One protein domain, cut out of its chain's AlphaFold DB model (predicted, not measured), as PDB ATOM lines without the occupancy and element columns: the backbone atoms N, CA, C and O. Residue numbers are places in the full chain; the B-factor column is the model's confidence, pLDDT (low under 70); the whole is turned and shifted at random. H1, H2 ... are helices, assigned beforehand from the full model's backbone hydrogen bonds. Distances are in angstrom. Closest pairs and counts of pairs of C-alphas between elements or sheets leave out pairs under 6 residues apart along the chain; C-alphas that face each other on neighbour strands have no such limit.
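This is residues 87 to 132 of the 143 residues of an uncharacterized protein of Chromatiales bacterium (UniProt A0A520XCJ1). Two helices make a narrow, flat V: H1 runs to the corner, a tight turn follows, and the longer H2 runs back past the open end. Before H1, residues 87 to 92 fold back at that open end. The printed part has 46 residues with two named helices, H1 then H2, and no named strand; its class is all helix. It is only just loose, close to compact, with a radius of gyration of the C-alphas of 11.4 A and spans of 35 by 20 by 9 A.

Look first at H1, residues 93 to 106, then at H2, residues 110 to 131. They only just touch, only at the corner by their link, with 3 pairs of C-alphas within 8 A, through residues 103 to 106 of H1 and 112 to 113 of H2 alone. The closest C-alphas, those of Leu 103 and Arg 113, are 6.5 A apart. The helices run opposite ways at a shallow tilt of 23 degrees. In both, every O i to N i+4 pair is within hydrogen-bond range.

Find C-alpha 93 at (-18.936, 60.012, 41.491); from there H1 runs 20.1 A to C-alpha 106. H2 runs 31.2 A from C-alpha 110 to C-alpha 131 at (-6.257, 53.483, 53.258).

The two C-alphas farthest apart, of Asp 108 and Gly 132, are 35.4 A apart. The printed part has no cut, and no printed residue is under 70 in pLDDT.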
ATOM      1  N   GLY A  87     -17.205  48.560  47.304       80.50
ATOM      2  CA  GLY A  87     -16.272  49.655  47.580       80.50
ATOM      3  C   GLY A  87     -16.712  51.033  47.061       80.50
ATOM      4  O   GLY A  87     -15.937  51.984  47.158       80.50
ATOM      5  N   GLY A  88     -17.955  51.187  46.586       83.00
ATOM      6  CA  GLY A  88     -18.487  52.439  46.032       83.00
ATOM      7  C   GLY A  88     -18.396  53.640  46.983       83.00
ATOM      8  O   GLY A  88     -18.227  54.774  46.535       83.00
ATOM      9  N   GLN A  89     -18.399  53.394  48.296       80.56
ATOM     10  CA  GLN A  89     -18.167  54.404  49.336       80.56
ATOM     11  C   GLN A  89     -16.786  55.082  49.260       80.56
ATOM     12  O   GLN A  89     -16.636  56.223  49.683       80.56
ATOM     13  N   MET A  90     -15.782  54.416  48.681       80.38
ATOM     14  CA  MET A  90     -14.430  54.960  48.490       80.38
ATOM     15  C   MET A  90     -14.176  55.476  47.071       80.38
ATOM     16  O   MET A  90     -13.058  55.912  46.771       80.38
ATOM     17  N   MET A  91     -15.180  55.381  46.199       85.81
ATOM     18  CA  MET A  91     -15.127  55.870  44.830       85.81
ATOM     19  C   MET A  91     -15.734  57.261  44.740       85.81
ATOM     20  O   MET A  91     -16.763  57.564  45.357       85.81
ATOM     21  N   THR A  92     -15.125  58.081  43.896       89.06
ATOM     22  CA  THR A  92     -15.703  59.346  43.447       89.06
ATOM     23  C   THR A  92     -16.921  59.100  42.554       89.06
ATOM     24  O   THR A  92     -17.076  58.030  41.963       89.06
ATOM     25  N   GLU A  93     -17.788  60.099  42.406       84.88
ATOM     26  CA  GLU A  93     -18.936  60.012  41.491       84.88
ATOM     27  C   GLU A  93     -18.501  59.752  40.043       84.88
ATOM     28  O   GLU A  93     -19.149  58.999  39.319       84.88
ATOM     29  N   GLN A  94     -17.363  60.317  39.634       87.62
ATOM     30  CA  GLN A  94     -16.800  60.100  38.306       87.62
ATOM     31  C   GLN A  94     -16.387  58.640  38.094       87.62
ATOM     32  O   GLN A  94     -16.748  58.053  37.076       87.62
ATOM     33  N   GLU A  95     -15.695  58.035  39.062       88.06
ATOM     34  CA  GLU A  95     -15.328  56.614  39.003       88.06
ATOM     35  C   GLU A  95     -16.574  55.715  38.980       88.06
ATOM     36  O   GLU A  95     -16.614  54.737  38.235       88.06
ATOM     37  N   ARG A  96     -17.627  56.052  39.742       88.06
ATOM     38  CA  ARG A  96     -18.895  55.297  39.716       88.06
ATOM     39  C   ARG A  96     -19.569  55.378  38.349       88.06
ATOM     40  O   ARG A  96     -20.060  54.369  37.848       88.06
ATOM     41  N   ASN A  97     -19.570  56.554  37.727       87.25
ATOM     42  CA  ASN A  97     -20.118  56.735  36.385       87.25
ATOM     43  C   ASN A  97     -19.318  55.952  35.339       87.25
ATOM     44  O   ASN A  97     -19.912  55.313  34.476       87.25
ATOM     45  N   GLN A  98     -17.987  55.940  35.447       89.88
ATOM     46  CA  GLN A  98     -17.137  55.126  34.579       89.88
ATOM     47  C   GLN A  98     -17.420  53.635  34.748       89.88
ATOM     48  O   GLN A  98     -17.589  52.942  33.752       89.88
ATOM     49  N   TYR A  99     -17.533  53.146  35.984       90.12
ATOM     50  CA  TYR A  99     -17.879  51.752  36.259       90.12
ATOM     51  C   TYR A  99     -19.222  51.355  35.623       90.12
ATOM     52  O   TYR A  99     -19.319  50.324  34.956       90.12
ATOM     53  N   ARG A 100     -20.246  52.208  35.759       86.75
ATOM     54  CA  ARG A 100     -21.558  52.003  35.120       86.75
ATOM     55  C   ARG A 100     -21.463  51.984  33.602       86.75
ATOM     56  O   ARG A 100     -22.073  51.125  32.973       86.75
ATOM     57  N   GLU A 101     -20.696  52.901  33.020       88.31
ATOM     58  CA  GLU A 101     -20.509  52.954  31.572       88.31
ATOM     59  C   GLU A 101     -19.777  51.711  31.060       88.31
ATOM     60  O   GLU A 101     -20.189  51.145  30.055       88.31
ATOM     61  N   GLN A 102     -18.763  51.218  31.776       88.62
ATOM     62  CA  GLN A 102     -18.083  49.966  31.424       88.62
ATOM     63  C   GLN A 102     -19.049  48.778  31.433       88.62
ATOM     64  O   GLN A 102     -19.094  48.022  30.465       88.62
ATOM     65  N   LEU A 103     -19.889  48.645  32.464       87.19
ATOM     66  CA  LEU A 103     -20.922  47.603  32.492       87.19
ATOM     67  C   LEU A 103     -21.932  47.752  31.347       87.19
ATOM     68  O   LEU A 103     -22.333  46.751  30.759       87.19
ATOM     69  N   ARG A 104     -22.305  48.988  30.993       85.62
ATOM     70  CA  ARG A 104     -23.190  49.274  29.854       85.62
ATOM     71  C   ARG A 104     -22.557  48.870  28.521       85.62
ATOM     72  O   ARG A 104     -23.255  48.344  27.662       85.62
ATOM     73  N   LEU A 105     -21.252  49.099  28.356       88.25
ATOM     74  CA  LEU A 105     -20.489  48.713  27.164       88.25
ATOM     75  C   LEU A 105     -20.301  47.195  27.051       88.25
ATOM     76  O   LEU A 105     -20.313  46.671  25.940       88.25
ATOM     77  N   ILE A 106     -20.136  46.493  28.179       88.62
ATOM     78  CA  ILE A 106     -20.065  45.024  28.213       88.62
ATOM     79  C   ILE A 106     -21.413  44.402  27.799       88.62
ATOM     80  O   ILE A 106     -21.426  43.367  27.132       88.62
ATOM     81  N   GLY A 107     -22.535  45.045  28.137       86.12
ATOM     82  CA  GLY A 107     -23.872  44.614  27.729       86.12
ATOM     83  C   GLY A 107     -24.317  43.345  28.455       86.12
ATOM     84  O   GLY A 107     -24.126  43.234  29.663       86.12
ATOM     85  N   ASP A 108     -24.892  42.388  27.725       83.69
ATOM     86  CA  ASP A 108     -25.483  41.163  28.288       83.69
ATOM     87  C   ASP A 108     -24.489  39.989  28.423       83.69
ATOM     88  O   ASP A 108     -24.878  38.870  28.753       83.69
ATOM     89  N   ASP A 109     -23.193  40.217  28.181       87.19
ATOM     90  CA  ASP A 109     -22.151  39.196  28.337       87.19
ATOM     91  C   ASP A 109     -21.845  38.953  29.825       87.19
ATOM     92  O   ASP A 109     -20.989  39.604  30.428       87.19
ATOM     93  N   GLU A 110     -22.575  38.015  30.431       82.94
ATOM     94  CA  GLU A 110     -22.492  37.694  31.858       82.94
ATOM     95  C   GLU A 110     -21.069  37.337  32.308       82.94
ATOM     96  O   GLU A 110     -20.602  37.842  33.327       82.94
ATOM     97  N   GLN A 111     -20.327  36.553  31.518       86.88
ATOM     98  CA  GLN A 111     -18.960  36.165  31.874       86.88
ATOM     99  C   GLN A 111     -18.031  37.378  31.961       86.88
ATOM    100  O   GLN A 111     -17.266  37.503  32.921       86.88
ATOM    101  N   LYS A 112     -18.107  38.295  30.989       89.69
ATOM    102  CA  LYS A 112     -17.302  39.525  31.016       89.69
ATOM    103  C   LYS A 112     -17.730  40.468  32.131       89.69
ATOM    104  O   LYS A 112     -16.866  41.097  32.740       89.69
ATOM    105  N   ARG A 113     -19.030  40.556  32.431       85.12
ATOM    106  CA  ARG A 113     -19.525  41.352  33.566       85.12
ATOM    107  C   ARG A 113     -18.958  40.823  34.875       85.12
ATOM    108  O   ARG A 113     -18.368  41.601  35.615       85.12
ATOM    109  N   THR A 114     -19.061  39.521  35.126       84.25
ATOM    110  CA  THR A 114     -18.550  38.892  36.352       84.25
ATOM    111  C   THR A 114     -17.044  39.084  36.495       84.25
ATOM    112  O   THR A 114     -16.576  39.479  37.561       84.25
ATOM    113  N   GLN A 115     -16.275  38.900  35.416       88.50
ATOM    114  CA  GLN A 115     -14.833  39.163  35.431       88.50
ATOM    115  C   GLN A 115     -14.516  40.628  35.754       88.50
ATOM    116  O   GLN A 115     -13.678  40.898  36.613       88.50
ATOM    117  N   PHE A 116     -15.210  41.573  35.116       88.88
ATOM    118  CA  PHE A 116     -15.029  43.002  35.372       88.88
ATOM    119  C   PHE A 116     -15.372  43.376  36.824       88.88
ATOM    120  O   PHE A 116     -14.630  44.111  37.476       88.88
ATOM    121  N   MET A 117     -16.466  42.833  37.366       85.88
ATOM    122  CA  MET A 117     -16.867  43.042  38.759       85.88
ATOM    123  C   MET A 117     -15.845  42.465  39.748       85.88
ATOM    124  O   MET A 117     -15.519  43.123  40.736       85.88
ATOM    125  N   ALA A 118     -15.310  41.272  39.476       87.00
ATOM    126  CA  ALA A 118     -14.282  40.638  40.298       87.00
ATOM    127  C   ALA A 118     -12.973  41.445  40.300       87.00
ATOM    128  O   ALA A 118     -12.423  41.728  41.363       87.00
ATOM    129  N   GLN A 119     -12.520  41.900  39.128       89.81
ATOM    130  CA  GLN A 119     -11.343  42.767  39.013       89.81
ATOM    131  C   GLN A 119     -11.524  44.067  39.800       89.81
ATOM    132  O   GLN A 119     -10.657  44.452  40.586       89.81
ATOM    133  N   HIS A 120     -12.683  44.711  39.652       90.44
ATOM    134  CA  HIS A 120     -12.992  45.928  40.390       90.44
ATOM    135  C   HIS A 120     -13.005  45.701  41.910       90.44
ATOM    136  O   HIS A 120     -12.490  46.521  42.672       90.44
ATOM    137  N   ARG A 121     -13.539  44.559  42.362       86.50
ATOM    138  CA  ARG A 121     -13.533  44.161  43.775       86.50
ATOM    139  C   ARG A 121     -12.113  44.084  44.327       86.50
ATOM    140  O   ARG A 121     -11.833  44.690  45.361       86.50
ATOM    141  N   GLU A 122     -11.207  43.400  43.632       87.44
ATOM    142  CA  GLU A 122      -9.804  43.294  44.052       87.44
ATOM    143  C   GLU A 122      -9.110  44.660  44.133       87.44
ATOM    144  O   GLU A 122      -8.348  44.928  45.066       87.44
ATOM    145  N   GLU A 123      -9.358  45.542  43.163       89.12
ATOM    146  CA  GLU A 123      -8.822  46.905  43.176       89.12
ATOM    147  C   GLU A 123      -9.318  47.693  44.389       89.12
ATOM    148  O   GLU A 123      -8.531  48.370  45.061       89.12
ATOM    149  N   MET A 124     -10.610  47.577  44.704       88.62
ATOM    150  CA  MET A 124     -11.192  48.241  45.862       88.62
ATOM    151  C   MET A 124     -10.668  47.661  47.174       88.62
ATOM    152  O   MET A 124     -10.352  48.440  48.067       88.62
ATOM    153  N   GLN A 125     -10.463  46.346  47.280       85.94
ATOM    154  CA  GLN A 125      -9.826  45.725  48.448       85.94
ATOM    155  C   GLN A 125      -8.392  46.224  48.656       85.94
ATOM    156  O   GLN A 125      -8.010  46.596  49.768       85.94
ATOM    157  N   LYS A 126      -7.591  46.303  47.584       88.88
ATOM    158  CA  LYS A 126      -6.226  46.857  47.646       88.88
ATOM    159  C   LYS A 126      -6.247  48.312  48.111       88.88
ATOM    160  O   LYS A 126      -5.454  48.698  48.971       88.88
ATOM    161  N   ARG A 127      -7.173  49.114  47.578       88.44
ATOM    162  CA  ARG A 127      -7.364  50.521  47.953       88.44
ATOM    163  C   ARG A 127      -7.814  50.671  49.409       88.44
ATOM    164  O   ARG A 127      -7.300  51.548  50.097       88.44
ATOM    165  N   ALA A 128      -8.728  49.822  49.870       86.44
ATOM    166  CA  ALA A 128      -9.215  49.774  51.248       86.44
ATOM    167  C   ALA A 128      -8.064  49.518  52.220       86.44
ATOM    168  O   ALA A 128      -7.768  50.345  53.083       86.44
ATOM    169  N   LYS A 129      -7.312  48.444  51.956       86.25
ATOM    170  CA  LYS A 129      -6.130  48.050  52.722       86.25
ATOM    171  C   LYS A 129      -5.069  49.148  52.756       86.25
ATOM    172  O   LYS A 129      -4.500  49.412  53.809       86.25
ATOM    173  N   ALA A 130      -4.827  49.823  51.631       86.62
ATOM    174  CA  ALA A 130      -3.885  50.942  51.563       86.62
ATOM    175  C   ALA A 130      -4.347  52.172  52.367       86.62
ATOM    176  O   ALA A 130      -3.517  52.913  52.884       86.62
ATOM    177  N   LYS A 131      -5.662  52.391  52.476       83.75
ATOM    178  CA  LYS A 131      -6.257  53.483  53.258       83.75
ATOM    179  C   LYS A 131      -6.506  53.115  54.726       83.75
ATOM    180  O   LYS A 131      -6.937  53.981  55.480       83.75
ATOM    181  N   GLY A 132      -6.257  51.863  55.123       81.56
ATOM    182  CA  GLY A 132      -6.608  51.351  56.451       81.56
ATOM    183  C   GLY A 132      -8.117  51.347  56.715       81.56
ATOM    184  O   GLY A 132      -8.532  51.392  57.867       81.56
TER     185      GLY A 132